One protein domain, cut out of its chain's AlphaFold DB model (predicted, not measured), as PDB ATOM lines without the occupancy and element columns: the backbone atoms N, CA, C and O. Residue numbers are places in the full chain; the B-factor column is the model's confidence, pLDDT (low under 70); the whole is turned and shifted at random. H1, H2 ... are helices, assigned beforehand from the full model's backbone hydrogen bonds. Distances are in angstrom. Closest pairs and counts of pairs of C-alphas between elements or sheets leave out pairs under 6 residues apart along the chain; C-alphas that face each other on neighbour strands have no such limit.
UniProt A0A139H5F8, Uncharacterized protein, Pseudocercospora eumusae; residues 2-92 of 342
ATOM      1  N   ALA A   2     -37.309  34.652  52.771       30.95
ATOM      2  CA  ALA A   2     -38.014  33.601  52.023       30.95
ATOM      3  C   ALA A   2     -37.195  33.071  50.871       30.95
ATOM      4  O   ALA A   2     -36.577  32.042  51.032       30.95
ATOM      5  N   GLY A   3     -36.982  33.837  49.809       32.38
ATOM      6  CA  GLY A   3     -36.273  33.308  48.638       32.38
ATOM      7  C   GLY A   3     -34.764  33.052  48.772       32.38
ATOM      8  O   GLY A   3     -34.101  32.984  47.753       32.38
ATOM      9  N   LEU A   4     -34.172  32.992  49.968       36.22
ATOM     10  CA  LEU A   4     -32.731  32.719  50.161       36.22
ATOM     11  C   LEU A   4     -32.549  31.604  51.200       36.22
ATOM     12  O   LEU A   4     -31.650  30.806  51.034       36.22
ATOM     13  N   LEU A   5     -33.450  31.500  52.192       40.62
ATOM     14  CA  LEU A   5     -33.559  30.329  53.065       40.62
ATOM     15  C   LEU A   5     -34.561  29.299  52.565       40.62
ATOM     16  O   LEU A   5     -34.223  28.151  52.660       40.62
ATOM     17  N   GLU A   6     -35.627  29.637  51.834       50.09
ATOM     18  CA  GLU A   6     -36.258  28.672  50.909       50.09
ATOM     19  C   GLU A   6     -35.268  28.209  49.845       50.09
ATOM     20  O   GLU A   6     -35.497  27.193  49.221       50.09
ATOM     21  N   ASN A   7     -34.209  28.973  49.578       57.75
ATOM     22  CA  ASN A   7     -33.209  28.630  48.576       57.75
ATOM     23  C   ASN A   7     -32.095  27.777  49.177       57.75
ATOM     24  O   ASN A   7     -31.780  26.755  48.603       57.75
ATOM     25  N   GLU A   8     -31.548  28.125  50.344       65.31
ATOM     26  CA  GLU A   8     -30.631  27.265  51.099       65.31
ATOM     27  C   GLU A   8     -31.334  26.008  51.615       65.31
ATOM     28  O   GLU A   8     -30.771  24.932  51.516       65.31
ATOM     29  N   GLU A   9     -32.574  26.103  52.088       70.94
ATOM     30  CA  GLU A   9     -33.429  24.971  52.456       70.94
ATOM     31  C   GLU A   9     -33.838  24.189  51.213       70.94
ATOM     32  O   GLU A   9     -33.703  22.981  51.245       70.94
ATOM     33  N   ALA A  10     -34.201  24.810  50.079       71.44
ATOM     34  CA  ALA A  10     -34.388  24.046  48.839       71.44
ATOM     35  C   ALA A  10     -33.079  23.436  48.340       71.44
ATOM     36  O   ALA A  10     -33.122  22.374  47.737       71.44
ATOM     37  N   VAL A  11     -31.921  24.061  48.568       76.62
ATOM     38  CA  VAL A  11     -30.607  23.494  48.245       76.62
ATOM     39  C   VAL A  11     -30.323  22.314  49.170       76.62
ATOM     40  O   VAL A  11     -29.899  21.273  48.688       76.62
ATOM     41  N   LEU A  12     -30.575  22.431  50.472       81.19
ATOM     42  CA  LEU A  12     -30.360  21.377  51.462       81.19
ATOM     43  C   LEU A  12     -31.352  20.225  51.280       81.19
ATOM     44  O   LEU A  12     -30.936  19.073  51.272       81.19
ATOM     45  N   GLU A  13     -32.629  20.517  51.062       82.69
ATOM     46  CA  GLU A  13     -33.697  19.564  50.761       82.69
ATOM     47  C   GLU A  13     -33.440  18.881  49.416       82.69
ATOM     48  O   GLU A  13     -33.548  17.661  49.310       82.69
ATOM     49  N   LEU A  14     -33.031  19.634  48.385       82.44
ATOM     50  CA  LEU A  14     -32.661  19.051  47.098       82.44
ATOM     51  C   LEU A  14     -31.421  18.172  47.252       82.44
ATOM     52  O   LEU A  14     -31.450  17.037  46.789       82.44
ATOM     53  N   ARG A  15     -30.373  18.634  47.944       84.69
ATOM     54  CA  ARG A  15     -29.170  17.838  48.235       84.69
ATOM     55  C   ARG A  15     -29.511  16.567  49.006       84.69
ATOM     56  O   ARG A  15     -29.038  15.511  48.611       84.69
ATOM     57  N   ALA A  16     -30.369  16.647  50.021       86.62
ATOM     58  CA  ALA A  16     -30.849  15.490  50.772       86.62
ATOM     59  C   ALA A  16     -31.658  14.529  49.886       86.62
ATOM     60  O   ALA A  16     -31.481  13.320  49.969       86.62
ATOM     61  N   SER A  17     -32.497  15.049  48.984       87.38
ATOM     62  CA  SER A  17     -33.271  14.228  48.040       87.38
ATOM     63  C   SER A  17     -32.417  13.574  46.949       87.38
ATOM     64  O   SER A  17     -32.830  12.576  46.368       87.38
ATOM     65  N   LEU A  18     -31.245  14.145  46.658       86.12
ATOM     66  CA  LEU A  18     -30.264  13.628  45.706       86.12
ATOM     67  C   LEU A  18     -29.228  12.715  46.378       86.12
ATOM     68  O   LEU A  18     -28.398  12.117  45.684       86.12
ATOM     69  N   ASP A  19     -29.250  12.626  47.707       88.56
ATOM     70  CA  ASP A  19     -28.307  11.819  48.462       88.56
ATOM     71  C   ASP A  19     -28.573  10.325  48.230       88.56
ATOM     72  O   ASP A  19     -29.712   9.879  48.097       88.56
ATOM     73  N   GLY A  20     -27.506   9.543  48.084       83.88
ATOM     74  CA  GLY A  20     -27.593   8.126  47.703       83.88
ATOM     75  C   GLY A  20     -27.879   7.839  46.217       83.88
ATOM     76  O   GLY A  20     -27.778   6.683  45.806       83.88
ATOM     77  N   MET A  21     -28.165   8.847  45.382       91.81
ATOM     78  CA  MET A  21     -28.276   8.663  43.927       91.81
ATOM     79  C   MET A  21     -26.895   8.605  43.259       91.81
ATOM     80  O   MET A  21     -25.957   9.315  43.651       91.81
ATOM     81  N   ASN A  22     -26.762   7.804  42.197       91.00
ATOM     82  CA  ASN A  22     -25.555   7.835  41.369       91.00
ATOM     83  C   ASN A  22     -25.486   9.139  40.540       91.00
ATOM     84  O   ASN A  22     -26.455   9.898  40.459       91.00
ATOM     85  N   HIS A  23     -24.320   9.442  39.968       84.69
ATOM     86  CA  HIS A  23     -24.084  10.718  39.281       84.69
ATOM     87  C   HIS A  23     -25.059  10.960  38.112       84.69
ATOM     88  O   HIS A  23     -25.642  12.038  38.006       84.69
ATOM     89  N   GLU A  24     -25.313   9.936  37.294       86.25
ATOM     90  CA  GLU A  24     -26.237  10.021  36.155       86.25
ATOM     91  C   GLU A  24     -27.691  10.252  36.597       86.25
ATOM     92  O   GLU A  24     -28.389  11.099  36.038       86.25
ATOM     93  N   GLN A  25     -28.137   9.558  37.649       87.88
ATOM     94  CA  GLN A  25     -29.467   9.721  38.242       87.88
ATOM     95  C   GLN A  25     -29.660  11.125  38.820       87.88
ATOM     96  O   GLN A  25     -30.720  11.721  38.624       87.88
ATOM     97  N   ARG A  26     -28.636  11.689  39.477       86.88
ATOM     98  CA  ARG A  26     -28.693  13.070  39.984       86.88
ATOM     99  C   ARG A  26     -28.853  14.076  38.858       86.88
ATOM    100  O   ARG A  26     -29.716  14.947  38.943       86.88
ATOM    101  N   ILE A  27     -28.059  13.942  37.795       86.38
ATOM    102  CA  ILE A  27     -28.144  14.825  36.628       86.38
ATOM    103  C   ILE A  27     -29.531  14.724  35.980       86.38
ATOM    104  O   ILE A  27     -30.138  15.749  35.667       86.38
ATOM    105  N   ALA A  28     -30.070  13.513  35.815       84.81
ATOM    106  CA  ALA A  28     -31.407  13.314  35.259       84.81
ATOM    107  C   ALA A  28     -32.505  13.965  36.124       84.81
ATOM    108  O   ALA A  28     -33.355  14.690  35.601       84.81
ATOM    109  N   ALA A  29     -32.449  13.781  37.447       86.12
ATOM    110  CA  ALA A  29     -33.397  14.373  38.389       86.12
ATOM    111  C   ALA A  29     -33.340  15.913  38.393       86.12
ATOM    112  O   ALA A  29     -34.380  16.578  38.417       86.12
ATOM    113  N   LEU A  30     -32.135  16.492  38.319       86.44
ATOM    114  CA  LEU A  30     -31.939  17.940  38.214       86.44
ATOM    115  C   LEU A  30     -32.518  18.496  36.906       86.44
ATOM    116  O   LEU A  30     -33.272  19.470  36.945       86.44
ATOM    117  N   LYS A  31     -32.248  17.850  35.762       84.81
ATOM    118  CA  LYS A  31     -32.818  18.231  34.456       84.81
ATOM    119  C   LYS A  31     -34.347  18.234  34.490       84.81
ATOM    120  O   LYS A  31     -34.964  19.205  34.059       84.81
ATOM    121  N   GLN A  32     -34.961  17.190  35.046       84.06
ATOM    122  CA  GLN A  32     -36.418  17.095  35.149       84.06
ATOM    123  C   GLN A  32     -37.004  18.221  36.012       84.06
ATOM    124  O   GLN A  32     -37.943  18.889  35.586       84.06
ATOM    125  N   ARG A  33     -36.418  18.494  37.186       80.94
ATOM    126  CA  ARG A  33     -36.878  19.584  38.064       80.94
ATOM    127  C   ARG A  33     -36.748  20.962  37.421       80.94
ATOM    128  O   ARG A  33     -37.610  21.806  37.647       80.94
ATOM    129  N   LEU A  34     -35.716  21.193  36.612       79.75
ATOM    130  CA  LEU A  34     -35.556  22.447  35.872       79.75
ATOM    131  C   LEU A  34     -36.640  22.625  34.807       79.75
ATOM    132  O   LEU A  34     -37.198  23.712  34.695       79.75
ATOM    133  N   VAL A  35     -36.990  21.555  34.089       77.12
ATOM    134  CA  VAL A  35     -38.094  21.550  33.115       77.12
ATOM    135  C   VAL A  35     -39.454  21.762  33.791       77.12
ATOM    136  O   VAL A  35     -40.338  22.403  33.230       77.12
ATOM    137  N   THR A  36     -39.651  21.242  35.004       72.00
ATOM    138  CA  THR A  36     -40.866  21.517  35.787       72.00
ATOM    139  C   THR A  36     -40.873  22.956  36.309       72.00
ATOM    140  O   THR A  36     -41.894  23.635  36.251       72.00
ATOM    141  N   GLY A  37     -39.721  23.455  36.763       63.44
ATOM    142  CA  GLY A  37     -39.560  24.801  37.309       63.44
ATOM    143  C   GLY A  37     -39.723  25.924  36.283       63.44
ATOM    144  O   GLY A  37     -40.086  27.032  36.666       63.44
ATOM    145  N   THR A  38     -39.515  25.667  34.985       63.16
ATOM    146  CA  THR A  38     -39.811  26.654  33.930       63.16
ATOM    147  C   THR A  38     -41.307  26.865  33.704       63.16
ATOM    148  O   THR A  38     -41.678  27.888  33.129       63.16
ATOM    149  N   LYS A  39     -42.167  25.950  34.173       60.91
ATOM    150  CA  LYS A  39     -43.613  25.956  33.900       60.91
ATOM    151  C   LYS A  39     -44.481  26.535  35.026       60.91
ATOM    152  O   LYS A  39     -45.679  26.697  34.815       60.91
ATOM    153  N   GLU A  40     -43.926  26.897  36.189       53.94
ATOM    154  CA  GLU A  40     -44.721  27.319  37.357       53.94
ATOM    155  C   GLU A  40     -44.265  28.627  38.041       53.94
ATOM    156  O   GLU A  40     -43.138  29.088  37.912       53.94
ATOM    157  N   THR A  41     -45.225  29.237  38.751       58.47
ATOM    158  CA  THR A  41     -45.244  30.539  39.461       58.47
ATOM    159  C   THR A  41     -44.086  30.845  40.439       58.47
ATOM    160  O   THR A  41     -43.237  30.017  40.709       58.47
ATOM    161  N   GLN A  42     -44.090  32.047  41.039       49.59
ATOM    162  CA  GLN A  42     -43.090  32.656  41.949       49.59
ATOM    163  C   GLN A  42     -42.382  31.751  42.999       49.59
ATOM    164  O   GLN A  42     -41.257  32.072  43.372       49.59
ATOM    165  N   SER A  43     -42.974  30.639  43.473       54.88
ATOM    166  CA  SER A  43     -42.272  29.669  44.356       54.88
ATOM    167  C   SER A  43     -41.267  28.780  43.602       54.88
ATOM    168  O   SER A  43     -40.297  28.283  44.176       54.88
ATOM    169  N   ALA A  44     -41.453  28.632  42.289       63.44
ATOM    170  CA  ALA A  44     -40.532  27.955  41.393       63.44
ATOM    171  C   ALA A  44     -39.214  28.718  41.254       63.44
ATOM    172  O   ALA A  44     -38.192  28.104  41.001       63.44
ATOM    173  N   THR A  45     -39.196  30.036  41.471       67.50
ATOM    174  CA  THR A  45     -38.010  30.877  41.263       67.50
ATOM    175  C   THR A  45     -36.882  30.560  42.252       67.50
ATOM    176  O   THR A  45     -35.722  30.500  41.847       67.50
ATOM    177  N   SER A  46     -37.215  30.295  43.522       67.62
ATOM    178  CA  SER A  46     -36.258  29.806  44.526       67.62
ATOM    179  C   SER A  46     -35.774  28.405  44.126       67.62
ATOM    180  O   SER A  46     -34.611  28.203  43.808       67.62
ATOM    181  N   LYS A  47     -36.687  27.444  43.957       74.50
ATOM    182  CA  LYS A  47     -36.338  26.058  43.588       74.50
ATOM    183  C   LYS A  47     -35.504  25.953  42.300       74.50
ATOM    184  O   LYS A  47     -34.623  25.102  42.211       74.50
ATOM    185  N   LEU A  48     -35.752  26.831  41.328       77.88
ATOM    186  CA  LEU A  48     -34.999  26.941  40.081       77.88
ATOM    187  C   LEU A  48     -33.559  27.409  40.334       77.88
ATOM    188  O   LEU A  48     -32.623  26.813  39.808       77.88
ATOM    189  N   HIS A  49     -33.372  28.444  41.158       79.88
ATOM    190  CA  HIS A  49     -32.045  28.933  41.543       79.88
ATOM    191  C   HIS A  49     -31.251  27.870  42.316       79.88
ATOM    192  O   HIS A  49     -30.092  27.615  41.977       79.88
ATOM    193  N   ALA A  50     -31.890  27.174  43.261       80.06
ATOM    194  CA  ALA A  50     -31.302  26.053  43.995       80.06
ATOM    195  C   ALA A  50     -30.853  24.910  43.068       80.06
ATOM    196  O   ALA A  50     -29.706  24.462  43.133       80.06
ATOM    197  N   ALA A  51     -31.738  24.467  42.167       82.75
ATOM    198  CA  ALA A  51     -31.452  23.384  41.228       82.75
ATOM    199  C   ALA A  51     -30.287  23.721  40.292       82.75
ATOM    200  O   ALA A  51     -29.424  22.875  40.064       82.75
ATOM    201  N   VAL A  52     -30.221  24.956  39.789       85.38
ATOM    202  CA  VAL A  52     -29.112  25.393  38.932       85.38
ATOM    203  C   VAL A  52     -27.808  25.517  39.696       85.38
ATOM    204  O   VAL A  52     -26.781  25.085  39.184       85.38
ATOM    205  N   THR A  53     -27.835  26.059  40.912       83.38
ATOM    206  CA  THR A  53     -26.629  26.176  41.741       83.38
ATOM    207  C   THR A  53     -26.014  24.797  41.976       83.38
ATOM    208  O   THR A  53     -24.842  24.590  41.676       83.38
ATOM    209  N   ILE A  54     -26.830  23.819  42.382       86.44
ATOM    210  CA  ILE A  54     -26.369  22.443  42.610       86.44
ATOM    211  C   ILE A  54     -25.896  21.779  41.312       86.44
ATOM    212  O   ILE A  54     -24.903  21.054  41.334       86.44
ATOM    213  N   PHE A  55     -26.570  22.011  40.180       85.94
ATOM    214  CA  PHE A  55     -26.140  21.454  38.895       85.94
ATOM    215  C   PHE A  55     -24.777  22.031  38.485       85.94
ATOM    216  O   PHE A  55     -23.854  21.263  38.233       85.94
ATOM    217  N   ILE A  56     -24.600  23.354  38.513       86.69
ATOM    218  CA  ILE A  56     -23.324  24.004  38.170       86.69
ATOM    219  C   ILE A  56     -22.188  23.531  39.085       86.69
ATOM    220  O   ILE A  56     -21.078  23.311  38.607       86.69
ATOM    221  N   GLU A  57     -22.452  23.366  40.383       87.75
ATOM    222  CA  GLU A  57     -21.475  22.838  41.345       87.75
ATOM    223  C   GLU A  57     -21.124  21.364  41.095       87.75
ATOM    224  O   GLU A  57     -19.994  20.957  41.351       87.75
ATOM    225  N   SER A  58     -22.084  20.567  40.615       87.44
ATOM    226  CA  SER A  58     -21.901  19.130  40.379       87.44
ATOM    227  C   SER A  58     -21.196  18.841  39.056       87.44
ATOM    228  O   SER A  58     -20.289  18.015  39.017       87.44
ATOM    229  N   ASP A  59     -21.638  19.486  37.975       89.12
ATOM    230  CA  ASP A  59     -21.068  19.351  36.637       89.12
ATOM    231  C   ASP A  59     -21.400  20.585  35.783       89.12
ATOM    232  O   ASP A  59     -22.455  20.698  35.143       89.12
ATOM    233  N   ARG A  60     -20.466  21.538  35.780       90.56
ATOM    234  CA  ARG A  60     -20.592  22.784  35.024       90.56
ATOM    235  C   ARG A  60     -20.602  22.559  33.513       90.56
ATOM    236  O   ARG A  60     -21.325  23.259  32.805       90.56
ATOM    237  N   GLU A  61     -19.801  21.625  33.009       91.06
ATOM    238  CA  GLU A  61     -19.679  21.401  31.567       91.06
ATOM    239  C   GLU A  61     -20.954  20.770  31.003       91.06
ATOM    240  O   GLU A  61     -21.442  21.185  29.948       91.06
ATOM    241  N   GLU A  62     -21.535  19.811  31.726       89.44
ATOM    242  CA  GLU A  62     -22.819  19.209  31.368       89.44
ATOM    243  C   GLU A  62     -23.971  20.208  31.477       89.44
ATOM    244  O   GLU A  62     -24.843  20.218  30.608       89.44
ATOM    245  N   TRP A  63     -23.961  21.095  32.477       88.69
ATOM    246  CA  TRP A  63     -24.913  22.205  32.549       88.69
ATOM    247  C   TRP A  63     -24.842  23.094  31.300       88.69
ATOM    248  O   TRP A  63     -25.859  23.330  30.644       88.69
ATOM    249  N   GLU A  64     -23.648  23.558  30.928       89.62
ATOM    250  CA  GLU A  64     -23.465  24.436  29.768       89.62
ATOM    251  C   GLU A  64     -23.853  23.741  28.455       89.62
ATOM    252  O   GLU A  64     -24.476  24.360  27.586       89.62
ATOM    253  N   ARG A  65     -23.531  22.450  28.312       90.00
ATOM    254  CA  ARG A  65     -23.926  21.618  27.166       90.00
ATOM    255  C   ARG A  65     -25.443  21.442  27.101       90.00
ATOM    256  O   ARG A  65     -26.037  21.642  26.041       90.00
ATOM    257  N   TRP A  66     -26.068  21.107  28.226       90.25
ATOM    258  CA  TRP A  66     -27.506  20.882  28.318       90.25
ATOM    259  C   TRP A  66     -28.294  22.157  28.031       90.25
ATOM    260  O   TRP A  66     -29.184  22.126  27.189       90.25
ATOM    261  N   VAL A  67     -27.936  23.297  28.633       88.94
ATOM    262  CA  VAL A  67     -28.626  24.576  28.389       88.94
ATOM    263  C   VAL A  67     -28.538  25.001  26.925       88.94
ATOM    264  O   VAL A  67     -29.518  25.509  26.383       88.94
ATOM    265  N   LYS A  68     -27.392  24.779  26.265       86.88
ATOM    266  CA  LYS A  68     -27.223  25.073  24.830       86.88
ATOM    267  C   LYS A  68     -28.078  24.168  23.938       86.88
ATOM    268  O   LYS A  68     -28.534  24.624  22.896       86.88
ATOM    269  N   GLY A  69     -28.277  22.908  24.332       83.69
ATOM    270  CA  GLY A  69     -29.100  21.934  23.604       83.69
ATOM    271  C   GLY A  69     -30.586  21.937  23.982       83.69
ATOM    272  O   GLY A  69     -31.394  21.313  23.298       83.69
ATOM    273  N   PHE A  70     -30.965  22.617  25.064       85.25
ATOM    274  CA  PHE A  70     -32.335  22.666  25.560       85.25
ATOM    275  C   PHE A  70     -33.145  23.718  24.792       85.25
ATOM    276  O   PHE A  70     -32.793  24.897  24.782       85.25
ATOM    277  N   GLY A  71     -34.259  23.306  24.173       82.25
ATOM    278  CA  GLY A  71     -35.080  24.178  23.319       82.25
ATOM    279  C   GLY A  71     -35.588  25.452  24.014       82.25
ATOM    280  O   GLY A  71     -35.667  26.502  23.385       82.25
ATOM    281  N   GLU A  72     -35.843  25.394  25.327       80.25
ATOM    282  CA  GLU A  72     -36.244  26.547  26.152       80.25
ATOM    283  C   GLU A  72     -35.068  27.163  26.941       80.25
ATOM    284  O   GLU A  72     -35.273  27.953  27.864       80.25
ATOM    285  N   GLY A  73     -33.817  26.835  26.595       80.44
ATOM    286  CA  GLY A  73     -32.619  27.252  27.331       80.44
ATOM    287  C   GLY A  73     -32.494  28.767  27.501       80.44
ATOM    288  O   GLY A  73     -32.154  29.240  28.584       80.44
ATOM    289  N   LYS A  74     -32.851  29.552  26.475       80.69
ATOM    290  CA  LYS A  74     -32.867  31.025  26.560       80.69
ATOM    291  C   LYS A  74     -33.888  31.538  27.581       80.69
ATOM    292  O   LYS A  74     -33.564  32.417  28.375       80.69
ATOM    293  N   THR A  75     -35.093  30.970  27.589       80.38
ATOM    294  CA  THR A  75     -36.158  31.324  28.540       80.38
ATOM    295  C   THR A  75     -35.757  30.956  29.965       80.38
ATOM    296  O   THR A  75     -35.882  31.773  30.877       80.38
ATOM    297  N   LEU A  76     -35.186  29.761  30.146       80.62
ATOM    298  CA  LEU A  76     -34.645  29.303  31.422       80.62
ATOM    299  C   LEU A  76     -33.562  30.257  31.949       80.62
ATOM    300  O   LEU A  76     -33.635  30.688  33.098       80.62
ATOM    301  N   LEU A  77     -32.595  30.645  31.110       83.06
ATOM    302  CA  LEU A  77     -31.563  31.622  31.476       83.06
ATOM    303  C   LEU A  77     -32.156  32.988  31.851       83.06
ATOM    304  O   LEU A  77     -31.693  33.610  32.808       83.06
ATOM    305  N   GLY A  78     -33.207  33.431  31.157       81.56
ATOM    306  CA  GLY A  78     -33.949  34.644  31.509       81.56
ATOM    307  C   GLY A  78     -34.562  34.568  32.910       81.56
ATOM    308  O   GLY A  78     -34.332  35.451  33.740       81.56
ATOM    309  N   HIS A  79     -35.279  33.484  33.218       79.75
ATOM    310  CA  HIS A  79     -35.856  33.261  34.548       79.75
ATOM    311  C   HIS A  79     -34.782  33.168  35.638       79.75
ATOM    312  O   HIS A  79     -34.946  33.741  36.717       79.75
ATOM    313  N   LEU A  80     -33.656  32.514  35.349       81.75
ATOM    314  CA  LEU A  80     -32.523  32.412  36.268       81.75
ATOM    315  C   LEU A  80     -31.877  33.764  36.553       81.75
ATOM    316  O   LEU A  80     -31.535  34.045  37.699       81.75
ATOM    317  N   CYS A  81     -31.743  34.621  35.543       81.94
ATOM    318  CA  CYS A  81     -31.211  35.968  35.720       81.94
ATOM    319  C   CYS A  81     -32.082  36.786  36.690       81.94
ATOM    320  O   CYS A  81     -31.569  37.407  37.628       81.94
ATOM    321  N   VAL A  82     -33.410  36.721  36.530       79.56
ATOM    322  CA  VAL A  82     -34.375  37.392  37.418       79.56
ATOM    323  C   VAL A  82     -34.345  36.798  38.831       79.56
ATOM    324  O   VAL A  82     -34.332  37.548  39.814       79.56
ATOM    325  N   ALA A  83     -34.287  35.467  38.944       77.88
ATOM    326  CA  ALA A  83     -34.185  34.752  40.213       77.88
ATOM    327  C   ALA A  83     -32.928  35.162  40.990       77.88
ATOM    328  O   ALA A  83     -33.009  35.574  42.147       77.88
ATOM    329  N   ASN A  84     -31.775  35.120  40.320       80.62
ATOM    330  CA  ASN A  84     -30.480  35.450  40.900       80.62
ATOM    331  C   ASN A  84     -30.394  36.932  41.296       80.62
ATOM    332  O   ASN A  84     -29.908  37.263  42.374       80.62
ATOM    333  N   SER A  85     -30.931  37.835  40.472       82.81
ATOM    334  CA  SER A  85     -30.990  39.266  40.803       82.81
ATOM    335  C   SER A  85     -31.844  39.520  42.049       82.81
ATOM    336  O   SER A  85     -31.425  40.233  42.963       82.81
ATOM    337  N   SER A  86     -33.016  38.881  42.129       80.25
ATOM    338  CA  SER A  86     -33.909  38.973  43.292       80.25
ATOM    339  C   SER A  86     -33.261  38.404  44.558       80.25
ATOM    340  O   SER A  86     -33.386  38.983  45.640       80.25
ATOM    341  N   TYR A  87     -32.528  37.297  44.421       78.00
ATOM    342  CA  TYR A  87     -31.748  36.674  45.487       78.00
ATOM    343  C   TYR A  87     -30.665  37.619  46.019       78.00
ATOM    344  O   TYR A  87     -30.616  37.897  47.218       78.00
ATOM    345  N   GLN A  88     -29.834  38.166  45.129       83.44
ATOM    346  CA  GLN A  88     -28.743  39.063  45.509       83.44
ATOM    347  C   GLN A  88     -29.273  40.322  46.192       83.44
ATOM    348  O   GLN A  88     -28.728  40.762  47.205       83.44
ATOM    349  N   GLU A  89     -30.367  40.886  45.681       86.31
ATOM    350  CA  GLU A  89     -31.007  42.039  46.303       86.31
ATOM    351  C   GLU A  89     -31.550  41.703  47.700       86.31
ATOM    352  O   GLU A  89     -31.372  42.479  48.647       86.31
ATOM    353  N   ALA A  90     -32.161  40.526  47.863       83.38
ATOM    354  CA  ALA A  90     -32.639  40.066  49.158       83.38
ATOM    355  C   ALA A  90     -31.486  39.840  50.144       83.38
ATOM    356  O   ALA A  90     -31.673  40.145  51.322       83.38
ATOM    357  N   SER A  91     -30.328  39.344  49.688       83.56
ATOM    358  CA  SER A  91     -29.112  39.215  50.505       83.56
ATOM    359  C   SER A  91     -28.661  40.578  51.011       83.56
ATOM    360  O   SER A  91     -28.650  40.817  52.215       83.56
ATOM    361  N   ARG A  92     -28.437  41.524  50.087       88.62
ATOM    362  CA  ARG A  92     -27.964  42.881  50.403       88.62
ATOM    363  C   ARG A  92     -28.856  43.593  51.415       88.62
ATOM    364  O   ARG A  92     -28.355  44.284  52.299       88.62
TER     365      ARG A  92
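What this domain is: This is residues 2 to 92 of the 342 residues of an uncharacterized protein of Pseudocercospora eumusae (UniProt A0A139H5F8). H3 runs through the middle of a compact group of five helices, with H2 folded back beside it as a helical hairpin and H1 crossing it at a steep tilt. H4 turns away from the last residues of H3, and the long H5 crosses the first residues of H3 at about a right angle; H3, H4 and H5 make a rough triangle, and the far end of H5 meets the first residues of H1. The printed part has 91 residues, with the helices in the order H1, H2, H3, H4, H5 and no named strand; the class is all helix, and the packing is mostly crossed. The radius of gyration of the C-alphas is 12.5 A, and the rounded outline spans 35 by 29 by 22 A.

How they stand to each other: H1, residues 2 to 17, touches H3, residues 44 to 58, at a steep tilt of 50 degrees, the same way; the closest C-alphas, of Val 11 and Ala 50, are 5.0 A apart. H3 is the hub, touching three helices. H2, residues 23 to 37, and H3 form a hairpin at a shallow tilt of 24 degrees, opposite ways, with the C-alphas of Gly 37 and Ala 44 closest at 5.3 A. H1 and H2 are near each other, with 6 pairs of C-alphas within 10 A. H4, residues 60 to 69, is close to H3 but not clearly touching, with the C-alphas of Ile 56 and Trp 63 closest at 6.1 A. H5, residues 73 to 92, touches H3 about perpendicular at 81 degrees, through residues 79 to 84 of H5 and 45 to 49 of H3; the C-alphas of Thr 45 and Ala 83 are closest at 5.5 A. H5 touches H1 with residues 87 to 91 alone, the C-alphas of Leu 4 and Tyr 87 being closest at 6.2 A. H1 and H4 are apart. Every O i to N i+4 pair is within hydrogen-bond range in H2, H3, H4 and H5; in H1 11 of 12 are.

Where its parts are: H1 begins at C-alpha 2, (-38.014, 33.601, 52.023), and is 20.3 A long. H2 is 21.0 A and H3 20.6 A long, H3 beginning at C-alpha 44, (-40.532, 27.955, 41.393). H4 is 14.3 A long. H5, the longest at 28.3 A, ends at C-alpha 92, (-27.964, 42.881, 50.403).

The domain as a whole: The two C-alphas farthest apart, of Asn 22 and Arg 92, are 36.3 A apart. The printed part has no cut. The link from H2 to H3 is short, and the other three are tight. The mean pLDDT of the printed part is 78.1; residues 2 to 8 and 37 to 46 are under 70.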